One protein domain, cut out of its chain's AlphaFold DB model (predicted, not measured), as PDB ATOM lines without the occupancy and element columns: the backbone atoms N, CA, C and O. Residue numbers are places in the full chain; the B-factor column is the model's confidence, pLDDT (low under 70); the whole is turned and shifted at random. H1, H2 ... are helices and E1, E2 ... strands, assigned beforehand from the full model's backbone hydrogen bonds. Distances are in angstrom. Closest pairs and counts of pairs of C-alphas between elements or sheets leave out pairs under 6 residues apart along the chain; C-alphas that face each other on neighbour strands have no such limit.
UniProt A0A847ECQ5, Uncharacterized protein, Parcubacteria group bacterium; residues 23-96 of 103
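What this domain is: This is residues 23 to 96 of the 103 residues of an uncharacterized protein of Parcubacteria group bacterium (UniProt A0A847ECQ5). Four roughly aligned helices make a ring, H1, H2, H3, H4, in which H3 and H4 are close but not clearly touching; a small antiparallel hairpin, E1 and E2, sits at one end. The 74 printed residues, mostly helix in class, run H1, H2, E1, E2, H3, H4. The whole is compact, with a radius of gyration of the C-alphas of 11.2 A and spans of 31 by 23 by 17 A.

How they stand to each other: H1, residues 23 to 31, and H2, residues 35 to 45, touch as a helical hairpin, closest C-alphas Ile 29 and Leu 38, 6.5 A. E1, residues 47 to 49, pairs with E2, residues 54 to 56; N 48 and O 55 are 2.9 A apart. H3, residues 57 to 68, touches H2 with residues 57 to 61 alone. H4, residues 80 to 95, touches H1 with residues 81 to 86 alone. Every O i to N i+4 pair is within hydrogen-bond range in H1, H2 and H3, and 10 of 12 in H4.

Where its parts are: H1 begins at C-alpha 23 (5.156, -36.988, 42.957). H4, 23.4 A long, ends at C-alpha 95 (9.111, -8.686, 44.597).

The domain as a whole: The printed part has no cut. The link H3 to H4 is long, 11 residues. Residue 96 is under 70 in pLDDT.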
ATOM      1  N   LYS A  23       4.726 -37.383  41.615       84.81
ATOM      2  CA  LYS A  23       5.156 -36.988  42.957       84.81
ATOM      3  C   LYS A  23       6.621 -36.546  43.022       84.81
ATOM      4  O   LYS A  23       6.947 -35.637  43.775       84.81
ATOM      5  N   GLU A  24       7.513 -37.183  42.270       87.62
ATOM      6  CA  GLU A  24       8.931 -36.805  42.230       87.62
ATOM      7  C   GLU A  24       9.113 -35.491  41.467       87.62
ATOM      8  O   GLU A  24       9.832 -34.608  41.934       87.62
ATOM      9  N   LYS A  25       8.388 -35.323  40.354       87.50
ATOM     10  CA  LYS A  25       8.331 -34.064  39.599       87.50
ATOM     11  C   LYS A  25       7.856 -32.909  40.483       87.50
ATOM     12  O   LYS A  25       8.497 -31.863  40.526       87.50
ATOM     13  N   GLU A  26       6.785 -33.125  41.247       88.62
ATOM     14  CA  GLU A  26       6.271 -32.146  42.207       88.62
ATOM     15  C   GLU A  26       7.315 -31.779  43.274       88.62
ATOM     16  O   GLU A  26       7.487 -30.603  43.597       88.62
ATOM     17  N   LEU A  27       8.040 -32.760  43.824       89.56
ATOM     18  CA  LEU A  27       9.082 -32.505  44.823       89.56
ATOM     19  C   LEU A  27      10.242 -31.678  44.257       89.56
ATOM     20  O   LEU A  27      10.732 -30.784  44.949       89.56
ATOM     21  N   LEU A  28      10.655 -31.939  43.011       90.12
ATOM     22  CA  LEU A  28      11.680 -31.145  42.331       90.12
ATOM     23  C   LEU A  28      11.223 -29.696  42.156       90.12
ATOM     24  O   LEU A  28      11.953 -28.782  42.534       90.12
ATOM     25  N   ILE A  29       9.995 -29.490  41.666       91.19
ATOM     26  CA  ILE A  29       9.404 -28.158  41.493       91.19
ATOM     27  C   ILE A  29       9.315 -27.439  42.842       91.19
ATOM     28  O   ILE A  29       9.785 -26.315  42.977       91.19
ATOM     29  N   LYS A  30       8.791 -28.081  43.890       89.88
ATOM     30  CA  LYS A  30       8.697 -27.468  45.227       89.88
ATOM     31  C   LYS A  30      10.067 -27.127  45.823       89.88
ATOM     32  O   LYS A  30      10.170 -26.150  46.567       89.88
ATOM     33  N   GLY A  31      11.101 -27.899  45.487       89.62
ATOM     34  CA  GLY A  31      12.465 -27.740  45.989       89.62
ATOM     35  C   GLY A  31      13.263 -26.576  45.392       89.62
ATOM     36  O   GLY A  31      14.262 -26.182  45.992       89.62
ATOM     37  N   VAL A  32      12.848 -26.003  44.256       93.25
ATOM     38  CA  VAL A  32      13.619 -24.924  43.608       93.25
ATOM     39  C   VAL A  32      13.622 -23.642  44.444       93.25
ATOM     40  O   VAL A  32      12.686 -23.382  45.195       93.25
ATOM     41  N   GLN A  33      14.648 -22.796  44.339       91.25
ATOM     42  CA  GLN A  33      14.709 -21.546  45.115       91.25
ATOM     43  C   GLN A  33      14.694 -20.282  44.256       91.25
ATOM     44  O   GLN A  33      14.592 -19.179  44.810       91.25
ATOM     45  N   SER A  34      14.775 -20.453  42.937       91.69
ATOM     46  CA  SER A  34      14.923 -19.393  41.944       91.69
ATOM     47  C   SER A  34      14.220 -19.777  40.639       91.69
ATOM     48  O   SER A  34      14.111 -20.961  40.320       91.69
ATOM     49  N   PHE A  35      13.825 -18.792  39.827       91.69
ATOM     50  CA  PHE A  35      13.261 -19.055  38.493       91.69
ATOM     51  C   PHE A  35      14.230 -19.795  37.568       91.69
ATOM     52  O   PHE A  35      13.809 -20.672  36.827       91.69
ATOM     53  N   GLY A  36      15.531 -19.499  37.648       91.44
ATOM     54  CA  GLY A  36      16.545 -20.223  36.875       91.44
ATOM     55  C   GLY A  36      16.535 -21.728  37.163       91.44
ATOM     56  O   GLY A  36      16.490 -22.526  36.233       91.44
ATOM     57  N   GLU A  37      16.489 -22.109  38.443       92.56
ATOM     58  CA  GLU A  37      16.378 -23.514  38.858       92.56
ATOM     59  C   GLU A  37      15.045 -24.126  38.417       92.56
ATOM     60  O   GLU A  37      15.024 -25.266  37.960       92.56
ATOM     61  N   LEU A  38      13.947 -23.362  38.493       92.62
ATOM     62  CA  LEU A  38      12.644 -23.805  37.998       92.62
ATOM     63  C   LEU A  38      12.705 -24.163  36.511       92.62
ATOM     64  O   LEU A  38      12.248 -25.234  36.130       92.62
ATOM     65  N   TYR A  39      13.308 -23.310  35.679       92.81
ATOM     66  CA  TYR A  39      13.441 -23.583  34.248       92.81
ATOM     67  C   TYR A  39      14.297 -24.817  33.973       92.81
ATOM     68  O   TYR A  39      13.904 -25.638  33.153       92.81
ATOM     69  N   GLN A  40      15.408 -24.995  34.693       91.06
ATOM     70  CA  GLN A  40      16.229 -26.199  34.549       91.06
ATOM     71  C   GLN A  40      15.454 -27.466  34.925       91.06
ATOM     72  O   GLN A  40      15.494 -28.445  34.187       91.06
ATOM     73  N   VAL A  41      14.707 -27.439  36.033       91.25
ATOM     74  CA  VAL A  41      13.868 -28.571  36.453       91.25
ATOM     75  C   VAL A  41      12.786 -28.869  35.416       91.25
ATOM     76  O   VAL A  41      12.573 -30.031  35.081       91.25
ATOM     77  N   LEU A  42      12.125 -27.845  34.870       90.31
ATOM     78  CA  LEU A  42      11.130 -28.024  33.811       90.31
ATOM     79  C   LEU A  42      11.747 -28.626  32.543       90.31
ATOM     80  O   LEU A  42      11.141 -29.513  31.948       90.31
ATOM     81  N   GLU A  43      12.951 -28.198  32.154       89.56
ATOM     82  CA  GLU A  43      13.685 -28.776  31.021       89.56
ATOM     83  C   GLU A  43      14.057 -30.249  31.273       89.56
ATOM     84  O   GLU A  43      13.871 -31.071  30.380       89.56
ATOM     85  N   GLN A  44      14.472 -30.612  32.493       87.38
ATOM     86  CA  GLN A  44      14.785 -32.003  32.861       87.38
ATOM     87  C   GLN A  44      13.551 -32.910  32.952       87.38
ATOM     88  O   GLN A  44      13.621 -34.095  32.622       87.38
ATOM     89  N   ILE A  45      12.416 -32.374  33.409       86.81
ATOM     90  CA  ILE A  45      11.134 -33.092  33.415       86.81
ATOM     91  C   ILE A  45      10.619 -33.270  31.980       86.81
ATOM     92  O   ILE A  45       9.987 -34.281  31.666       86.81
ATOM     93  N   GLY A  46      10.858 -32.278  31.120       84.94
ATOM     94  CA  GLY A  46      10.417 -32.225  29.730       84.94
ATOM     95  C   GLY A  46       8.935 -31.883  29.591       84.94
ATOM     96  O   GLY A  46       8.587 -30.896  28.950       84.94
ATOM     97  N   VAL A  47       8.059 -32.685  30.201       86.69
ATOM     98  CA  VAL A  47       6.603 -32.560  30.060       86.69
ATOM     99  C   VAL A  47       5.887 -32.786  31.393       86.69
ATOM    100  O   VAL A  47       6.130 -33.774  32.103       86.69
ATOM    101  N   LEU A  48       4.957 -31.882  31.707       86.56
ATOM    102  CA  LEU A  48       4.003 -32.027  32.804       86.56
ATOM    103  C   LEU A  48       2.632 -32.399  32.251       86.56
ATOM    104  O   LEU A  48       2.143 -31.783  31.310       86.56
ATOM    105  N   VAL A  49       2.017 -33.415  32.845       83.44
ATOM    106  CA  VAL A  49       0.711 -33.921  32.426       83.44
ATOM    107  C   VAL A  49      -0.270 -33.696  33.566       83.44
ATOM    108  O   VAL A  49       0.004 -34.044  34.713       83.44
ATOM    109  N   ASP A  50      -1.397 -33.086  33.237       81.44
ATOM    110  CA  ASP A  50      -2.600 -33.010  34.055       81.44
ATOM    111  C   ASP A  50      -3.675 -33.935  33.450       81.44
ATOM    112  O   ASP A  50      -3.481 -34.488  32.367       81.44
ATOM    113  N   SER A  51      -4.810 -34.123  34.128       79.88
ATOM    114  CA  SER A  51      -5.813 -35.144  33.771       79.88
ATOM    115  C   SER A  51      -6.256 -35.096  32.302       79.88
ATOM    116  O   SER A  51      -6.492 -36.146  31.709       79.88
ATOM    117  N   ASP A  52      -6.318 -33.898  31.715       83.50
ATOM    118  CA  ASP A  52      -6.766 -33.675  30.334       83.50
ATOM    119  C   ASP A  52      -5.777 -32.855  29.486       83.50
ATOM    120  O   ASP A  52      -6.032 -32.614  28.306       83.50
ATOM    121  N   ASN A  53      -4.658 -32.403  30.062       86.12
ATOM    122  CA  ASN A  53      -3.750 -31.462  29.405       86.12
ATOM    123  C   ASN A  53      -2.294 -31.883  29.555       86.12
ATOM    124  O   ASN A  53      -1.854 -32.286  30.626       86.12
ATOM    125  N   THR A  54      -1.529 -31.708  28.488       88.25
ATOM    126  CA  THR A  54      -0.089 -31.944  28.470       88.25
ATOM    127  C   THR A  54       0.595 -30.617  28.201       88.25
ATOM    128  O   THR A  54       0.266 -29.956  27.223       88.25
ATOM    129  N   PHE A  55       1.530 -30.240  29.064       89.31
ATOM    130  CA  PHE A  55       2.272 -28.993  28.974       89.31
ATOM    131  C   PHE A  55       3.745 -29.290  28.735       89.31
ATOM    132  O   PHE A  55       4.404 -29.936  29.562       89.31
ATOM    133  N   GLU A  56       4.273 -28.805  27.617       90.69
ATOM    134  CA  GLU A  56       5.700 -28.902  27.325       90.69
ATOM    135  C   GLU A  56       6.496 -27.868  28.130       90.69
ATOM    136  O   GLU A  56       6.025 -26.764  28.419       90.69
ATOM    137  N   SER A  57       7.744 -28.195  28.469       89.31
ATOM    138  CA  SER A  57       8.646 -27.308  29.214       89.31
ATOM    139  C   SER A  57       8.793 -25.924  28.572       89.31
ATOM    140  O   SER A  57       8.832 -24.918  29.282       89.31
ATOM    141  N   GLY A  58       8.812 -25.857  27.237       89.38
ATOM    142  CA  GLY A  58       8.860 -24.606  26.481       89.38
ATOM    143  C   GLY A  58       7.622 -23.727  26.685       89.38
ATOM    144  O   GLY A  58       7.764 -22.527  26.920       89.38
ATOM    145  N   GLU A  59       6.424 -24.317  26.661       90.94
ATOM    146  CA  GLU A  59       5.170 -23.594  26.905       90.94
ATOM    147  C   GLU A  59       5.094 -23.092  28.346       90.94
ATOM    148  O   GLU A  59       4.778 -21.929  28.590       90.94
ATOM    149  N   LEU A  60       5.456 -23.943  29.312       91.50
ATOM    150  CA  LEU A  60       5.492 -23.563  30.724       91.50
ATOM    151  C   LEU A  60       6.452 -22.398  30.962       91.50
ATOM    152  O   LEU A  60       6.110 -21.448  31.661       91.50
ATOM    153  N   LYS A  61       7.637 -22.437  30.347       92.31
ATOM    154  CA  LYS A  61       8.627 -21.361  30.438       92.31
ATOM    155  C   LYS A  61       8.091 -20.045  29.882       92.31
ATOM    156  O   LYS A  61       8.267 -19.019  30.532       92.31
ATOM    157  N   ASP A  62       7.418 -20.073  28.732       92.69
ATOM    158  CA  ASP A  62       6.803 -18.886  28.126       92.69
ATOM    159  C   ASP A  62       5.691 -18.295  29.009       92.69
ATOM    160  O   ASP A  62       5.683 -17.090  29.266       92.69
ATOM    161  N   ILE A  63       4.808 -19.139  29.553       92.31
ATOM    162  CA  ILE A  63       3.746 -18.719  30.482       92.31
ATOM    163  C   ILE A  63       4.356 -18.074  31.734       92.31
ATOM    164  O   ILE A  63       3.946 -16.983  32.129       92.31
ATOM    165  N   ILE A  64       5.366 -18.705  32.341       92.19
ATOM    166  CA  ILE A  64       6.034 -18.183  33.542       92.19
ATOM    167  C   ILE A  64       6.746 -16.860  33.242       92.19
ATOM    168  O   ILE A  64       6.671 -15.936  34.046       92.19
ATOM    169  N   GLU A  65       7.421 -16.743  32.096       92.69
ATOM    170  CA  GLU A  65       8.083 -15.506  31.661       92.69
ATOM    171  C   GLU A  65       7.089 -14.358  31.462       92.69
ATOM    172  O   GLU A  65       7.342 -13.245  31.923       92.69
ATOM    173  N   LYS A  66       5.952 -14.619  30.809       92.56
ATOM    174  CA  LYS A  66       4.883 -13.625  30.634       92.56
ATOM    175  C   LYS A  66       4.271 -13.223  31.968       92.56
ATOM    176  O   LYS A  66       4.049 -12.039  32.201       92.56
ATOM    177  N   ALA A  67       4.045 -14.188  32.860       90.88
ATOM    178  CA  ALA A  67       3.540 -13.909  34.198       90.88
ATOM    179  C   ALA A  67       4.551 -13.055  34.981       90.88
ATOM    180  O   ALA A  67       4.175 -12.081  35.623       90.88
ATOM    181  N   LYS A  68       5.853 -13.367  34.876       88.50
ATOM    182  CA  LYS A  68       6.958 -12.605  35.483       88.50
ATOM    183  C   LYS A  68       7.047 -11.168  34.974       88.50
ATOM    184  O   LYS A  68       7.428 -10.285  35.733       88.50
ATOM    185  N   LYS A  69       6.695 -10.936  33.713       89.50
ATOM    186  CA  LYS A  69       6.626  -9.601  33.101       89.50
ATOM    187  C   LYS A  69       5.289  -8.896  33.336       89.50
ATOM    188  O   LYS A  69       5.081  -7.829  32.768       89.50
ATOM    189  N   GLU A  70       4.393  -9.491  34.129       86.06
ATOM    190  CA  GLU A  70       3.031  -8.997  34.375       86.06
ATOM    191  C   GLU A  70       2.210  -8.832  33.074       86.06
ATOM    192  O   GLU A  70       1.229  -8.095  33.025       86.06
ATOM    193  N   GLU A  71       2.598  -9.535  32.000       91.12
ATOM    194  CA  GLU A  71       1.887  -9.537  30.713       91.12
ATOM    195  C   GLU A  71       0.628 -10.410  30.767       91.12
ATOM    196  O   GLU A  71      -0.325 -10.189  30.016       91.12
ATOM    197  N   ILE A  72       0.629 -11.410  31.652       91.19
ATOM    198  CA  ILE A  72      -0.513 -12.273  31.947       91.19
ATOM    199  C   ILE A  72      -0.696 -12.427  33.457       91.19
ATOM    200  O   ILE A  72       0.249 -12.266  34.227       91.19
ATOM    201  N   ASP A  73      -1.905 -12.801  33.874       87.75
ATOM    202  CA  ASP A  73      -2.190 -13.097  35.275       87.75
ATOM    203  C   ASP A  73      -1.560 -14.431  35.704       87.75
ATOM    204  O   ASP A  73      -1.599 -15.426  34.974       87.75
ATOM    205  N   THR A  74      -1.012 -14.469  36.919       86.56
ATOM    206  CA  THR A  74      -0.443 -15.683  37.525       86.56
ATOM    207  C   THR A  74      -1.445 -16.830  37.683       86.56
ATOM    208  O   THR A  74      -1.033 -17.985  37.779       86.56
ATOM    209  N   ASP A  75      -2.756 -16.565  37.668       88.38
ATOM    210  CA  ASP A  75      -3.786 -17.608  37.667       88.38
ATOM    211  C   ASP A  75      -3.815 -18.423  36.364       88.38
ATOM    212  O   ASP A  75      -4.285 -19.559  36.376       88.38
ATOM    213  N   LEU A  76      -3.237 -17.896  35.273       88.44
ATOM    214  CA  LEU A  76      -3.051 -18.642  34.023       88.44
ATOM    215  C   LEU A  76      -1.897 -19.652  34.085       88.44
ATOM    216  O   LEU A  76      -1.763 -20.478  33.182       88.44
ATOM    217  N   VAL A  77      -1.068 -19.615  35.133       90.25
ATOM    218  CA  VAL A  77      -0.040 -20.636  35.347       90.25
ATOM    219  C   VAL A  77      -0.728 -21.944  35.760       90.25
ATOM    220  O   VAL A  77      -1.486 -21.960  36.737       90.25
ATOM    221  N   PRO A  78      -0.472 -23.064  35.061       89.62
ATOM    222  CA  PRO A  78      -1.118 -24.327  35.379       89.62
ATOM    223  C   PRO A  78      -0.703 -24.828  36.770       89.62
ATOM    224  O   PRO A  78       0.457 -24.750  37.174       89.62
ATOM    225  N   ARG A  79      -1.668 -25.387  37.507       89.50
ATOM    226  CA  ARG A  79      -1.483 -25.913  38.879       89.50
ATOM    227  C   ARG A  79      -0.829 -27.300  38.920       89.50
ATOM    228  O   ARG A  79      -0.734 -27.920  39.976       89.50
ATOM    229  N   VAL A  80      -0.386 -27.798  37.768       87.19
ATOM    230  CA  VAL A  80       0.215 -29.124  37.619       87.19
ATOM    231  C   VAL A  80       1.526 -29.216  38.400       87.19
ATOM    232  O   VAL A  80       2.366 -28.319  38.337       87.19
ATOM    233  N   GLY A  81       1.695 -30.289  39.177       81.75
ATOM    234  CA  GLY A  81       2.920 -30.539  39.946       81.75
ATOM    235  C   GLY A  81       3.296 -29.433  40.944       81.75
ATOM    236  O   GLY A  81       4.477 -29.273  41.246       81.75
ATOM    237  N   GLY A  82       2.328 -28.639  41.422       87.31
ATOM    238  CA  GLY A  82       2.576 -27.506  42.325       87.31
ATOM    239  C   GLY A  82       3.314 -26.332  41.670       87.31
ATOM    240  O   GLY A  82       3.904 -25.507  42.372       87.31
ATOM    241  N   LEU A  83       3.317 -26.264  40.332       91.12
ATOM    242  CA  LEU A  83       4.011 -25.229  39.571       91.12
ATOM    243  C   LEU A  83       3.472 -23.834  39.881       91.12
ATOM    244  O   LEU A  83       4.263 -22.938  40.167       91.12
ATOM    245  N   LYS A  84       2.146 -23.657  39.857       91.81
ATOM    246  CA  LYS A  84       1.513 -22.366  40.147       91.81
ATOM    247  C   LYS A  84       1.939 -21.837  41.514       91.81
ATOM    248  O   LYS A  84       2.506 -20.749  41.592       91.81
ATOM    249  N   GLU A  85       1.729 -22.620  42.573       92.25
ATOM    250  CA  GLU A  85       2.079 -22.204  43.934       92.25
ATOM    251  C   GLU A  85       3.560 -21.833  44.050       92.25
ATOM    252  O   GLU A  85       3.918 -20.882  44.752       92.25
ATOM    253  N   LYS A  86       4.426 -22.564  43.335       93.06
ATOM    254  CA  LYS A  86       5.857 -22.289  43.334       93.06
ATOM    255  C   LYS A  86       6.209 -20.998  42.606       93.06
ATOM    256  O   LYS A  86       7.025 -20.228  43.103       93.06
ATOM    257  N   VAL A  87       5.598 -20.748  41.454       92.00
ATOM    258  CA  VAL A  87       5.780 -19.503  40.699       92.00
ATOM    259  C   VAL A  87       5.324 -18.312  41.535       92.00
ATOM    260  O   VAL A  87       6.081 -17.357  41.676       92.00
ATOM    261  N   GLU A  88       4.153 -18.395  42.173       91.25
ATOM    262  CA  GLU A  88       3.660 -17.349  43.076       91.25
ATOM    263  C   GLU A  88       4.612 -17.117  44.263       91.25
ATOM    264  O   GLU A  88       4.865 -15.975  44.649       91.25
ATOM    265  N   GLU A  89       5.173 -18.182  44.845       91.62
ATOM    266  CA  GLU A  89       6.189 -18.073  45.898       91.62
ATOM    267  C   GLU A  89       7.456 -17.362  45.407       91.62
ATOM    268  O   GLU A  89       7.937 -16.443  46.074       91.62
ATOM    269  N   LEU A  90       7.987 -17.755  44.246       91.62
ATOM    270  CA  LEU A  90       9.189 -17.152  43.669       91.62
ATOM    271  C   LEU A  90       8.965 -15.688  43.281       91.62
ATOM    272  O   LEU A  90       9.838 -14.860  43.535       91.62
ATOM    273  N   MET A  91       7.793 -15.344  42.742       88.94
ATOM    274  CA  MET A  91       7.412 -13.957  42.463       88.94
ATOM    275  C   MET A  91       7.344 -13.130  43.736       88.94
ATOM    276  O   MET A  91       7.946 -12.064  43.798       88.94
ATOM    277  N   ARG A  92       6.678 -13.636  44.782       87.50
ATOM    278  CA  ARG A  92       6.666 -12.971  46.091       87.50
ATOM    279  C   ARG A  92       8.064 -12.847  46.682       87.50
ATOM    280  O   ARG A  92       8.306 -11.902  47.410       87.50
ATOM    281  N   LYS A  93       8.985 -13.767  46.398       86.50
ATOM    282  CA  LYS A  93      10.377 -13.690  46.863       86.50
ATOM    283  C   LYS A  93      11.198 -12.659  46.079       86.50
ATOM    284  O   LYS A  93      11.986 -11.948  46.694       86.50
ATOM    285  N   GLU A  94      11.012 -12.556  44.759       79.94
ATOM    286  CA  GLU A  94      11.668 -11.531  43.930       79.94
ATOM    287  C   GLU A  94      11.090 -10.125  44.187       79.94
ATOM    288  O   GLU A  94      11.865  -9.192  44.389       79.94
ATOM    289  N   ASN A  95       9.761  -9.968  44.274       70.62
ATOM    290  CA  ASN A  95       9.111  -8.686  44.597       70.62
ATOM    291  C   ASN A  95       9.179  -8.337  46.094       70.62
ATOM    292  O   ASN A  95       9.343  -7.179  46.466       70.62
ATOM    293  N   GLY A  96       9.095  -9.333  46.974       57.66
ATOM    294  CA  GLY A  96       9.117  -9.183  48.435       57.66
ATOM    295  C   GLY A  96      10.501  -8.912  49.024       57.66
ATOM    296  O   GLY A  96      10.626  -8.777  50.238       57.66
TER     297      GLY A  96